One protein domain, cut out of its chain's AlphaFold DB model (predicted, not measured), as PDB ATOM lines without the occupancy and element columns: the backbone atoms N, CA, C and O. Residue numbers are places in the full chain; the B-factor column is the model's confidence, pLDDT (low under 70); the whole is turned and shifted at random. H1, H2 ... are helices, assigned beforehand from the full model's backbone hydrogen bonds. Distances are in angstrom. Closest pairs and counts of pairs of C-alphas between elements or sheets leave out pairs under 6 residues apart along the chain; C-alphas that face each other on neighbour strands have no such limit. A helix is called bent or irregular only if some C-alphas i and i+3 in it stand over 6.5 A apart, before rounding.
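Overview. This is residues 145 to 242 of the 250 residues of the protein "GtrA family protein" of Myxococcales bacterium (UniProt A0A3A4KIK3). Two long helices, H1 and H4, lie side by side and run opposite ways as a slender rod, with a small head of two short helices, H2 and H3, at the end away from both printed ends. The printed part has 98 residues with four named helices, in the order H1, H2, H3, H4, and no named strand: all helix. It is loose, with a radius of gyration of the C-alphas of 17.9 A and spans of 58 by 26 by 14 A.

Arrangement. H1, residues 148 to 181, touches H4, residues 215 to 239, at a shallow tilt of 29 degrees, opposite ways; their closest C-alphas, of Gln 166 and Gly 223, are 4.2 A apart. H3, residues 198 to 207, only just touches H1, with 3 pairs of C-alphas within 8 A, the closest Val 171 and Ile 206 at 7.0 A; H1 touches it with residues 171 to 175 alone, about perpendicular at 77 degrees. H2, residues 184 to 192, is close to H1 but not clearly touching, the closest C-alphas being Leu 179 and Val 187 at 6.9 A. H2 and H4 are apart. Every O i to N i+4 pair is within hydrogen-bond range in H1, H2 and H4, and 4 of 6 in H3.

Along the chain. H1 is 48.4 A long from C-alpha 148 at (161.075, 211.700, 126.497), and H4 34.3 A, ending at C-alpha 239 at (166.945, 206.171, 132.541). H3 is irregular: C-alphas 202 and 205 are 7.0 A apart.

Size, cuts and confidence. The two farthest C-alphas, of Asn 145 and Glu 185, are 58.6 A apart. The printed part has no cut and no long link; residue 145 alone is under pLDDT 70.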
ATOM      1  N   ASN A 145     169.640 214.472 130.506       64.94
ATOM      2  CA  ASN A 145     169.743 214.985 129.143       64.94
ATOM      3  C   ASN A 145     169.265 213.904 128.161       64.94
ATOM      4  O   ASN A 145     169.854 212.831 128.072       64.94
ATOM      5  N   GLY A 146     168.162 214.162 127.459       78.44
ATOM      6  CA  GLY A 146     167.574 213.238 126.489       78.44
ATOM      7  C   GLY A 146     166.109 213.555 126.201       78.44
ATOM      8  O   GLY A 146     165.444 214.256 126.971       78.44
ATOM      9  N   THR A 147     165.584 213.031 125.095       90.31
ATOM     10  CA  THR A 147     164.160 213.165 124.761       90.31
ATOM     11  C   THR A 147     163.310 212.238 125.631       90.31
ATOM     12  O   THR A 147     163.784 211.220 126.140       90.31
ATOM     13  N   ILE A 148     162.027 212.568 125.789       92.50
ATOM     14  CA  ILE A 148     161.075 211.700 126.497       92.50
ATOM     15  C   ILE A 148     160.961 210.318 125.833       92.50
ATOM     16  O   ILE A 148     160.856 209.315 126.529       92.50
ATOM     17  N   MET A 149     161.062 210.255 124.500       92.25
ATOM     18  CA  MET A 149     161.017 208.999 123.746       92.25
ATOM     19  C   MET A 149     162.223 208.109 124.040       92.25
ATOM     20  O   MET A 149     162.049 206.912 124.237       92.25
ATOM     21  N   ALA A 150     163.432 208.679 124.124       92.75
ATOM     22  CA  ALA A 150     164.628 207.911 124.460       92.75
ATOM     23  C   ALA A 150     164.514 207.279 125.857       92.75
ATOM     24  O   ALA A 150     164.794 206.094 126.020       92.75
ATOM     25  N   ARG A 151     164.023 208.038 126.848       94.38
ATOM     26  CA  ARG A 151     163.764 207.506 128.197       94.38
ATOM     27  C   ARG A 151     162.638 206.474 128.216       94.38
ATOM     28  O   ARG A 151     162.745 205.490 128.938       94.38
ATOM     29  N   GLY A 152     161.594 206.664 127.412       95.00
ATOM     30  CA  GLY A 152     160.514 205.687 127.254       95.00
ATOM     31  C   GLY A 152     161.020 204.360 126.690       95.00
ATOM     32  O   GLY A 152     160.737 203.306 127.250       95.00
ATOM     33  N   ALA A 153     161.849 204.410 125.644       95.31
ATOM     34  CA  ALA A 153     162.479 203.226 125.063       95.31
ATOM     35  C   ALA A 153     163.418 202.517 126.056       95.31
ATOM     36  O   ALA A 153     163.373 201.294 126.175       95.31
ATOM     37  N   GLN A 154     164.221 203.274 126.816       94.94
ATOM     38  CA  GLN A 154     165.046 202.726 127.900       94.94
ATOM     39  C   GLN A 154     164.185 202.038 128.962       94.94
ATOM     40  O   GLN A 154     164.457 200.897 129.323       94.94
ATOM     41  N   PHE A 155     163.118 202.692 129.428       96.12
ATOM     42  CA  PHE A 155     162.214 202.130 130.428       96.12
ATOM     43  C   PHE A 155     161.549 200.835 129.949       96.12
ATOM     44  O   PHE A 155     161.485 199.864 130.705       96.12
ATOM     45  N   ASN A 156     161.094 200.804 128.693       96.69
ATOM     46  CA  ASN A 156     160.519 199.615 128.066       96.69
ATOM     47  C   ASN A 156     161.536 198.469 128.005       96.69
ATOM     48  O   ASN A 156     161.250 197.367 128.470       96.69
ATOM     49  N   LEU A 157     162.756 198.736 127.529       97.06
ATOM     50  CA  LEU A 157     163.821 197.733 127.477       97.06
ATOM     51  C   LEU A 157     164.158 197.181 128.869       97.06
ATOM     52  O   LEU A 157     164.271 195.969 129.048       97.06
ATOM     53  N   VAL A 158     164.286 198.057 129.867       96.94
ATOM     54  CA  VAL A 158     164.552 197.652 131.252       96.94
ATOM     55  C   VAL A 158     163.406 196.799 131.800       96.94
ATOM     56  O   VAL A 158     163.680 195.782 132.433       96.94
ATOM     57  N   SER A 159     162.155 197.154 131.494       95.50
ATOM     58  CA  SER A 159     160.959 196.407 131.907       95.50
ATOM     59  C   SER A 159     160.907 195.005 131.295       95.50
ATOM     60  O   SER A 159     160.633 194.043 132.014       95.50
ATOM     61  N   LEU A 160     161.241 194.863 130.005       95.69
ATOM     62  CA  LEU A 160     161.332 193.565 129.324       95.69
ATOM     63  C   LEU A 160     162.423 192.678 129.936       95.69
ATOM     64  O   LEU A 160     162.184 191.508 130.235       95.69
ATOM     65  N   LEU A 161     163.605 193.245 130.192       96.75
ATOM     66  CA  LEU A 161     164.679 192.529 130.885       96.75
ATOM     67  C   LEU A 161     164.275 192.162 132.318       96.75
ATOM     68  O   LEU A 161     164.585 191.069 132.781       96.75
ATOM     69  N   GLY A 162     163.538 193.031 133.011       96.62
ATOM     70  CA  GLY A 162     162.981 192.743 134.329       96.62
ATOM     71  C   GLY A 162     162.007 191.563 134.312       96.62
ATOM     72  O   GLY A 162     162.090 190.700 135.184       96.62
ATOM     73  N   ALA A 163     161.135 191.472 133.303       95.50
ATOM     74  CA  ALA A 163     160.243 190.326 133.124       95.50
ATOM     75  C   ALA A 163     161.028 189.023 132.889       95.50
ATOM     76  O   ALA A 163     160.711 187.989 133.481       95.50
ATOM     77  N   PHE A 164     162.105 189.083 132.101       96.94
ATOM     78  CA  PHE A 164     163.005 187.946 131.908       96.94
ATOM     79  C   PHE A 164     163.710 187.527 133.210       96.94
ATOM     80  O   PHE A 164     163.774 186.337 133.527       96.94
ATOM     81  N   VAL A 165     164.186 188.491 134.009       97.50
ATOM     82  CA  VAL A 165     164.774 188.233 135.335       97.50
ATOM     83  C   VAL A 165     163.751 187.577 136.267       97.50
ATOM     84  O   VAL A 165     164.072 186.576 136.903       97.50
ATOM     85  N   GLN A 166     162.515 188.084 136.317       98.12
ATOM     86  CA  GLN A 166     161.433 187.497 137.117       98.12
ATOM     87  C   GLN A 166     161.199 186.029 136.758       98.12
ATOM     88  O   GLN A 166     161.163 185.175 137.645       98.12
ATOM     89  N   TRP A 167     161.044 185.739 135.464       97.81
ATOM     90  CA  TRP A 167     160.801 184.388 134.970       97.81
ATOM     91  C   TRP A 167     161.977 183.447 135.272       97.81
ATOM     92  O   TRP A 167     161.771 182.340 135.769       97.81
ATOM     93  N   SER A 168     163.212 183.917 135.080       97.44
ATOM     94  CA  SER A 168     164.425 183.142 135.375       97.44
ATOM     95  C   SER A 168     164.537 182.790 136.862       97.44
ATOM     96  O   SER A 168     164.851 181.651 137.214       97.44
ATOM     97  N   VAL A 169     164.236 183.748 137.748       98.31
ATOM     98  CA  VAL A 169     164.197 183.528 139.202       98.31
ATOM     99  C   VAL A 169     163.109 182.520 139.565       98.31
ATOM    100  O   VAL A 169     163.374 181.604 140.337       98.31
ATOM    101  N   PHE A 170     161.912 182.645 138.985       98.38
ATOM    102  CA  PHE A 170     160.812 181.709 139.219       98.38
ATOM    103  C   PHE A 170     161.197 180.265 138.863       98.38
ATOM    104  O   PHE A 170     161.047 179.373 139.699       98.38
ATOM    105  N   VAL A 171     161.738 180.036 137.659       97.88
ATOM    106  CA  VAL A 171     162.163 178.699 137.208       97.88
ATOM    107  C   VAL A 171     163.273 178.155 138.108       97.88
ATOM    108  O   VAL A 171     163.163 177.040 138.613       97.88
ATOM    109  N   THR A 172     164.305 178.960 138.377       97.56
ATOM    110  CA  THR A 172     165.453 178.542 139.200       97.56
ATOM    111  C   THR A 172     165.028 178.165 140.617       97.56
ATOM    112  O   THR A 172     165.456 177.135 141.131       97.56
ATOM    113  N   LEU A 173     164.157 178.958 141.249       97.94
ATOM    114  CA  LEU A 173     163.678 178.674 142.601       97.94
ATOM    115  C   LEU A 173     162.775 177.443 142.657       97.94
ATOM    116  O   LEU A 173     162.850 176.703 143.633       97.94
ATOM    117  N   ASN A 174     161.968 177.182 141.626       97.88
ATOM    118  CA  ASN A 174     161.188 175.947 141.564       97.88
ATOM    119  C   ASN A 174     162.095 174.722 141.408       97.88
ATOM    120  O   ASN A 174     161.927 173.753 142.141       97.88
ATOM    121  N   VAL A 175     163.098 174.767 140.529       97.00
ATOM    122  CA  VAL A 175     164.073 173.670 140.413       97.00
ATOM    123  C   VAL A 175     164.816 173.469 141.733       97.00
ATOM    124  O   VAL A 175     164.920 172.347 142.216       97.00
ATOM    125  N   PHE A 176     165.276 174.550 142.363       97.06
ATOM    126  CA  PHE A 176     165.966 174.479 143.646       97.06
ATOM    127  C   PHE A 176     165.081 173.894 144.758       97.06
ATOM    128  O   PHE A 176     165.510 172.994 145.474       97.06
ATOM    129  N   ALA A 177     163.835 174.360 144.883       96.56
ATOM    130  CA  ALA A 177     162.886 173.839 145.864       96.56
ATOM    131  C   ALA A 177     162.570 172.358 145.617       96.56
ATOM    132  O   ALA A 177     162.513 171.585 146.570       96.56
ATOM    133  N   PHE A 178     162.412 171.955 144.354       97.06
ATOM    134  CA  PHE A 178     162.205 170.559 143.980       97.06
ATOM    135  C   PHE A 178     163.380 169.683 144.419       97.06
ATOM    136  O   PHE A 178     163.168 168.698 145.118       97.06
ATOM    137  N   LEU A 179     164.613 170.082 144.096       95.69
ATOM    138  CA  LEU A 179     165.819 169.340 144.475       95.69
ATOM    139  C   LEU A 179     166.025 169.255 145.994       95.69
ATOM    140  O   LEU A 179     166.616 168.294 146.473       95.69
ATOM    141  N   LEU A 180     165.569 170.258 146.750       95.69
ATOM    142  CA  LEU A 180     165.725 170.302 148.204       95.69
ATOM    143  C   LEU A 180     164.659 169.477 148.942       95.69
ATOM    144  O   LEU A 180     164.942 168.940 150.010       95.69
ATOM    145  N   LEU A 181     163.435 169.416 148.409       94.50
ATOM    146  CA  LEU A 181     162.264 168.900 149.128       94.50
ATOM    147  C   LEU A 181     161.747 167.555 148.609       94.50
ATOM    148  O   LEU A 181     161.074 166.848 149.359       94.50
ATOM    149  N   ALA A 182     161.997 167.213 147.344       95.50
ATOM    150  CA  ALA A 182     161.570 165.938 146.781       95.50
ATOM    151  C   ALA A 182     162.500 164.798 147.224       95.50
ATOM    152  O   ALA A 182     163.686 165.001 147.484       95.50
ATOM    153  N   SER A 183     161.963 163.577 147.300       95.38
ATOM    154  CA  SER A 183     162.787 162.383 147.507       95.38
ATOM    155  C   SER A 183     163.660 162.117 146.279       95.38
ATOM    156  O   SER A 183     163.289 162.469 145.157       95.38
ATOM    157  N   SER A 184     164.802 161.452 146.476       94.31
ATOM    158  CA  SER A 184     165.716 161.105 145.381       94.31
ATOM    159  C   SER A 184     165.018 160.316 144.270       94.31
ATOM    160  O   SER A 184     165.214 160.614 143.103       94.31
ATOM    161  N   GLU A 185     164.122 159.395 144.630       95.69
ATOM    162  CA  GLU A 185     163.337 158.606 143.673       95.69
ATOM    163  C   GLU A 185     162.453 159.481 142.769       95.69
ATOM    164  O   GLU A 185     162.418 159.288 141.556       95.69
ATOM    165  N   VAL A 186     161.780 160.486 143.339       95.25
ATOM    166  CA  VAL A 186     160.932 161.411 142.570       95.25
ATOM    167  C   VAL A 186     161.779 162.305 141.666       95.25
ATOM    168  O   VAL A 186     161.390 162.590 140.533       95.25
ATOM    169  N   VAL A 187     162.945 162.740 142.148       95.00
ATOM    170  CA  VAL A 187     163.899 163.521 141.354       95.00
ATOM    171  C   VAL A 187     164.404 162.697 140.168       95.00
ATOM    172  O   VAL A 187     164.372 163.183 139.037       95.00
ATOM    173  N   ASP A 188     164.797 161.447 140.400       94.56
ATOM    174  CA  ASP A 188     165.284 160.542 139.357       94.56
ATOM    175  C   ASP A 188     164.190 160.229 138.325       94.56
ATOM    176  O   ASP A 188     164.443 160.272 137.120       94.56
ATOM    177  N   GLN A 189     162.952 159.997 138.772       95.00
ATOM    178  CA  GLN A 189     161.804 159.780 137.888       95.00
ATOM    179  C   GLN A 189     161.479 161.011 137.030       95.00
ATOM    180  O   GLN A 189     161.072 160.878 135.877       95.00
ATOM    181  N   TYR A 190     161.621 162.214 137.578       95.31
ATOM    182  CA  TYR A 190     161.396 163.443 136.825       95.31
ATOM    183  C   TYR A 190     162.473 163.644 135.750       95.31
ATOM    184  O   TYR A 190     162.157 163.934 134.601       95.31
ATOM    185  N   TRP A 191     163.751 163.441 136.086       94.62
ATOM    186  CA  TRP A 191     164.848 163.645 135.135       94.62
ATOM    187  C   TRP A 191     165.023 162.514 134.121       94.62
ATOM    188  O   TRP A 191     165.622 162.746 133.071       94.62
ATOM    189  N   SER A 192     164.497 161.316 134.386       93.94
ATOM    190  CA  SER A 192     164.503 160.218 133.409       93.94
ATOM    191  C   SER A 192     163.633 160.512 132.182       93.94
ATOM    192  O   SER A 192     163.892 159.970 131.109       93.94
ATOM    193  N   GLN A 193     162.659 161.418 132.306       93.56
ATOM    194  CA  GLN A 193     161.788 161.865 131.213       93.56
ATOM    195  C   GLN A 193     162.451 162.926 130.320       93.56
ATOM    196  O   GLN A 193     162.078 163.083 129.160       93.56
ATOM    197  N   ALA A 194     163.486 163.608 130.821       91.38
ATOM    198  CA  ALA A 194     164.106 164.744 130.145       91.38
ATOM    199  C   ALA A 194     164.943 164.377 128.912       91.38
ATOM    200  O   ALA A 194     165.312 165.272 128.159       91.38
ATOM    201  N   GLY A 195     165.252 163.096 128.698       88.56
ATOM    202  CA  GLY A 195     166.185 162.638 127.671       88.56
ATOM    203  C   GLY A 195     167.659 162.811 128.061       88.56
ATOM    204  O   GLY A 195     168.011 163.404 129.088       88.56
ATOM    205  N   ASP A 196     168.544 162.260 127.230       90.44
ATOM    206  CA  ASP A 196     169.982 162.231 127.499       90.44
ATOM    207  C   ASP A 196     170.706 163.499 127.023       90.44
ATOM    208  O   ASP A 196     170.403 164.080 125.980       90.44
ATOM    209  N   GLY A 197     171.723 163.912 127.784       93.25
ATOM    210  CA  GLY A 197     172.572 165.063 127.471       93.25
ATOM    211  C   GLY A 197     172.184 166.360 128.186       93.25
ATOM    212  O   GLY A 197     171.237 166.428 128.968       93.25
ATOM    213  N   PHE A 198     172.974 167.409 127.945       94.31
ATOM    214  CA  PHE A 198     172.819 168.696 128.633       94.31
ATOM    215  C   PHE A 198     171.558 169.450 128.198       94.31
ATOM    216  O   PHE A 198     170.780 169.874 129.048       94.31
ATOM    217  N   TRP A 199     171.353 169.622 126.886       95.38
ATOM    218  CA  TRP A 199     170.283 170.478 126.363       95.38
ATOM    219  C   TRP A 199     168.878 170.018 126.764       95.38
ATOM    220  O   TRP A 199     168.148 170.857 127.292       95.38
ATOM    221  N   PRO A 200     168.501 168.734 126.598       95.38
ATOM    222  CA  PRO A 200     167.173 168.268 126.990       95.38
ATOM    223  C   PRO A 200     166.913 168.455 128.493       95.38
ATOM    224  O   PRO A 200     165.885 168.999 128.887       95.38
ATOM    225  N   ARG A 201     167.908 168.160 129.340       93.62
ATOM    226  CA  ARG A 201     167.834 168.391 130.793       93.62
ATOM    227  C   ARG A 201     167.772 169.871 131.171       93.62
ATOM    228  O   ARG A 201     167.085 170.228 132.118       93.62
ATOM    229  N   PHE A 202     168.454 170.754 130.448       94.00
ATOM    230  CA  PHE A 202     168.407 172.189 130.731       94.00
ATOM    231  C   PHE A 202     167.023 172.788 130.442       94.00
ATOM    232  O   PHE A 202     166.530 173.605 131.218       94.00
ATOM    233  N   ILE A 203     166.386 172.372 129.344       95.44
ATOM    234  CA  ILE A 203     165.072 172.893 128.944       95.44
ATOM    235  C   ILE A 203     163.904 172.182 129.629       95.44
ATOM    236  O   ILE A 203     162.812 172.740 129.676       95.44
ATOM    237  N   HIS A 204     164.102 170.981 130.172       96.06
ATOM    238  CA  HIS A 204     163.012 170.205 130.763       96.06
ATOM    239  C   HIS A 204     162.228 170.980 131.835       96.06
ATOM    240  O   HIS A 204     161.021 171.073 131.687       96.06
ATOM    241  N   PRO A 205     162.836 171.685 132.813       96.06
ATOM    242  CA  PRO A 205     162.072 172.482 133.785       96.06
ATOM    243  C   PRO A 205     161.319 173.688 133.213       96.06
ATOM    244  O   PRO A 205     160.475 174.266 133.896       96.06
ATOM    245  N   ILE A 206     161.673 174.117 132.002       95.50
ATOM    246  CA  ILE A 206     161.033 175.225 131.287       95.50
ATOM    247  C   ILE A 206     159.775 174.705 130.584       95.50
ATOM    248  O   ILE A 206     158.735 175.361 130.634       95.50
ATOM    249  N   VAL A 207     159.877 173.540 129.939       96.12
ATOM    250  CA  VAL A 207     158.783 172.912 129.180       96.12
ATOM    251  C   VAL A 207     157.832 172.150 130.105       96.12
ATOM    252  O   VAL A 207     156.617 172.293 129.997       96.12
ATOM    253  N   GLU A 208     158.388 171.397 131.050       95.75
ATOM    254  CA  GLU A 208     157.703 170.552 132.027       95.75
ATOM    255  C   GLU A 208     158.121 170.961 133.450       95.75
ATOM    256  O   GLU A 208     159.064 170.413 134.017       95.75
ATOM    257  N   PRO A 209     157.460 171.963 134.055       95.62
ATOM    258  CA  PRO A 209     157.854 172.474 135.362       95.62
ATOM    259  C   PRO A 209     157.774 171.407 136.468       95.62
ATOM    260  O   PRO A 209     156.779 170.680 136.545       95.62
ATOM    261  N   PRO A 210     158.753 171.350 137.392       95.75
ATOM    262  CA  PRO A 210     158.762 170.344 138.445       95.75
ATOM    263  C   PRO A 210     157.597 170.531 139.435       95.75
ATOM    264  O   PRO A 210     157.192 171.667 139.732       95.75
ATOM    265  N   PRO A 211     157.070 169.438 140.018       94.81
ATOM    266  CA  PRO A 211     155.943 169.488 140.942       94.81
ATOM    267  C   PRO A 211     156.380 169.988 142.329       94.81
ATOM    268  O   PRO A 211     156.653 169.217 143.241       94.81
ATOM    269  N   VAL A 212     156.409 171.309 142.513       94.62
ATOM    270  CA  VAL A 212     156.801 171.960 143.784       94.62
ATOM    271  C   VAL A 212     155.624 172.338 144.692       94.62
ATOM    272  O   VAL A 212     155.787 173.038 145.695       94.62
ATOM    273  N   GLY A 213     154.403 171.931 144.338       94.19
ATOM    274  CA  GLY A 213     153.194 172.269 145.091       94.19
ATOM    275  C   GLY A 213     153.008 173.784 145.261       94.19
ATOM    276  O   GLY A 213     153.044 174.542 144.290       94.19
ATOM    277  N   ASN A 214     152.812 174.234 146.502       94.81
ATOM    278  CA  ASN A 214     152.562 175.644 146.822       94.81
ATOM    279  C   ASN A 214     153.822 176.527 146.799       94.81
ATOM    280  O   ASN A 214     153.694 177.752 146.773       94.81
ATOM    281  N   PHE A 215     155.030 175.951 146.744       94.38
ATOM    282  CA  PHE A 215     156.265 176.742 146.670       94.38
ATOM    283  C   PHE A 215     156.337 177.615 145.414       94.38
ATOM    284  O   PHE A 215     156.952 178.678 145.458       94.38
ATOM    285  N   LYS A 216     155.614 177.261 144.340       96.06
ATOM    286  CA  LYS A 216     155.495 178.095 143.134       96.06
ATOM    287  C   LYS A 216     155.032 179.525 143.433       96.06
ATOM    288  O   LYS A 216     155.496 180.461 142.790       96.06
ATOM    289  N   TYR A 217     154.160 179.722 144.426       97.12
ATOM    290  CA  TYR A 217     153.688 181.057 144.807       97.12
ATOM    291  C   TYR A 217     154.781 181.871 145.506       97.12
ATOM    292  O   TYR A 217     154.903 183.069 145.260       97.12
ATOM    293  N   LEU A 218     155.611 181.217 146.327       96.75
ATOM    294  CA  LEU A 218     156.771 181.848 146.949       96.75
ATOM    295  C   LEU A 218     157.814 182.225 145.890       96.75
ATOM    296  O   LEU A 218     158.255 183.373 145.863       96.75
ATOM    297  N   SER A 219     158.142 181.307 144.976       97.00
ATOM    298  CA  SER A 219     159.036 181.569 143.840       97.00
ATOM    299  C   SER A 219     158.546 182.750 143.000       97.00
ATOM    300  O   SER A 219     159.331 183.629 142.647       97.00
ATOM    301  N   GLN A 220     157.237 182.815 142.731       97.69
ATOM    302  CA  GLN A 220     156.625 183.904 141.969       97.69
ATOM    303  C   GLN A 220     156.753 185.246 142.696       97.69
ATOM    304  O   GLN A 220     157.124 186.247 142.083       97.69
ATOM    305  N   LEU A 221     156.478 185.275 144.003       97.69
ATOM    306  CA  LEU A 221     156.582 186.487 144.814       97.69
ATOM    307  C   LEU A 221     158.029 186.991 144.894       97.69
ATOM    308  O   LEU A 221     158.270 188.190 144.740       97.69
ATOM    309  N   VAL A 222     158.994 186.084 145.068       98.06
ATOM    310  CA  VAL A 222     160.423 186.430 145.048       98.06
ATOM    311  C   VAL A 222     160.829 186.960 143.673       98.06
ATOM    312  O   VAL A 222     161.493 187.991 143.603       98.06
ATOM    313  N   GLY A 223     160.376 186.331 142.586       98.12
ATOM    314  CA  GLY A 223     160.617 186.802 141.221       98.12
ATOM    315  C   GLY A 223     160.113 188.229 140.986       98.12
ATOM    316  O   GLY A 223     160.872 189.069 140.502       98.12
ATOM    317  N   ILE A 224     158.868 188.533 141.381       97.25
ATOM    318  CA  ILE A 224     158.288 189.887 141.294       97.25
ATOM    319  C   ILE A 224     159.123 190.882 142.106       97.25
ATOM    320  O   ILE A 224     159.423 191.979 141.628       97.25
ATOM    321  N   GLY A 225     159.524 190.501 143.323       97.62
ATOM    322  CA  GLY A 225     160.385 191.314 144.176       97.62
ATOM    323  C   GLY A 225     161.703 191.654 143.482       97.62
ATOM    324  O   GLY A 225     162.002 192.830 143.277       97.62
ATOM    325  N   VAL A 226     162.458 190.637 143.057       97.94
ATOM    326  CA  VAL A 226     163.762 190.797 142.389       97.94
ATOM    327  C   VAL A 226     163.643 191.647 141.125       97.94
ATOM    328  O   VAL A 226     164.428 192.578 140.943       97.94
ATOM    329  N   ALA A 227     162.639 191.400 140.282       97.19
ATOM    330  CA  ALA A 227     162.419 192.196 139.082       97.19
ATOM    331  C   ALA A 227     162.024 193.644 139.390       97.19
ATOM    332  O   ALA A 227     162.435 194.553 138.675       97.19
ATOM    333  N   THR A 228     161.286 193.893 140.473       96.69
ATOM    334  CA  THR A 228     160.971 195.257 140.924       96.69
ATOM    335  C   THR A 228     162.235 195.994 141.366       96.69
ATOM    336  O   THR A 228     162.438 197.144 140.971       96.69
ATOM    337  N   PHE A 229     163.123 195.335 142.122       96.25
ATOM    338  CA  PHE A 229     164.426 195.901 142.486       96.25
ATOM    339  C   PHE A 229     165.283 196.178 141.250       96.25
ATOM    340  O   PHE A 229     165.811 197.282 141.124       96.25
ATOM    341  N   TRP A 230     165.384 195.218 140.326       95.75
ATOM    342  CA  TRP A 230     166.088 195.380 139.052       95.75
ATOM    343  C   TRP A 230     165.559 196.584 138.271       95.75
ATOM    344  O   TRP A 230     166.314 197.505 137.954       95.75
ATOM    345  N   ASN A 231     164.245 196.620 138.036       96.75
ATOM    346  CA  ASN A 231     163.583 197.684 137.296       96.75
ATOM    347  C   ASN A 231     163.840 199.046 137.928       96.75
ATOM    348  O   ASN A 231     164.183 199.991 137.220       96.75
ATOM    349  N   PHE A 232     163.714 199.161 139.248       96.88
ATOM    350  CA  PHE A 232     163.966 200.420 139.932       96.88
ATOM    351  C   PHE A 232     165.437 200.839 139.842       96.88
ATOM    352  O   PHE A 232     165.720 201.977 139.479       96.88
ATOM    353  N   LEU A 233     166.375 199.943 140.156       95.75
ATOM    354  CA  LEU A 233     167.801 200.265 140.221       95.75
ATOM    355  C   LEU A 233     168.371 200.641 138.855       95.75
ATOM    356  O   LEU A 233     169.096 201.631 138.748       95.75
ATOM    357  N   VAL A 234     168.043 199.878 137.812       95.31
ATOM    358  CA  VAL A 234     168.536 200.162 136.462       95.31
ATOM    359  C   VAL A 234     167.936 201.469 135.956       95.31
ATOM    360  O   VAL A 234     168.675 202.338 135.507       95.31
ATOM    361  N   ASN A 235     166.629 201.682 136.120       95.50
ATOM    362  CA  ASN A 235     166.016 202.941 135.705       95.50
ATOM    363  C   ASN A 235     166.517 204.150 136.512       95.50
ATOM    364  O   ASN A 235     166.714 205.223 135.947       95.50
ATOM    365  N   PHE A 236     166.751 203.995 137.816       93.75
ATOM    366  CA  PHE A 236     167.288 205.062 138.662       93.75
ATOM    367  C   PHE A 236     168.685 205.500 138.204       93.75
ATOM    368  O   PHE A 236     168.986 206.694 138.187       93.75
ATOM    369  N   ASN A 237     169.541 204.535 137.856       91.62
ATOM    370  CA  ASN A 237     170.933 204.798 137.502       91.62
ATOM    371  C   ASN A 237     171.131 205.124 136.016       91.62
ATOM    372  O   ASN A 237     172.079 205.830 135.685       91.62
ATOM    373  N   TRP A 238     170.255 204.641 135.131       91.75
ATOM    374  CA  TRP A 238     170.382 204.807 133.682       91.75
ATOM    375  C   TRP A 238     169.339 205.771 133.108       91.75
ATOM    376  O   TRP A 238     169.697 206.877 132.704       91.75
ATOM    377  N   THR A 239     168.055 205.400 133.136       90.44
ATOM    378  CA  THR A 239     166.945 206.171 132.541       90.44
ATOM    379  C   THR A 239     166.792 207.569 133.155       90.44
ATOM    380  O   THR A 239     166.582 208.555 132.447       90.44
ATOM    381  N   TRP A 240     166.952 207.679 134.478       91.56
ATOM    382  CA  TRP A 240     166.860 208.929 135.245       91.56
ATOM    383  C   TRP A 240     168.161 209.253 135.992       91.56
ATOM    384  O   TRP A 240     168.182 209.567 137.189       91.56
ATOM    385  N   SER A 241     169.268 209.204 135.248       86.81
ATOM    386  CA  SER A 241     170.615 209.534 135.732       86.81
ATOM    387  C   SER A 241     170.842 211.029 136.010       86.81
ATOM    388  O   SER A 241     171.857 211.388 136.610       86.81
ATOM    389  N   GLY A 242     169.898 211.906 135.634       76.62
ATOM    390  CA  GLY A 242     169.993 213.351 135.835       76.62
ATOM    391  C   GLY A 242     170.251 213.706 137.300       76.62
ATOM    392  O   GLY A 242     169.461 213.374 138.189       76.62
TER     393      GLY A 242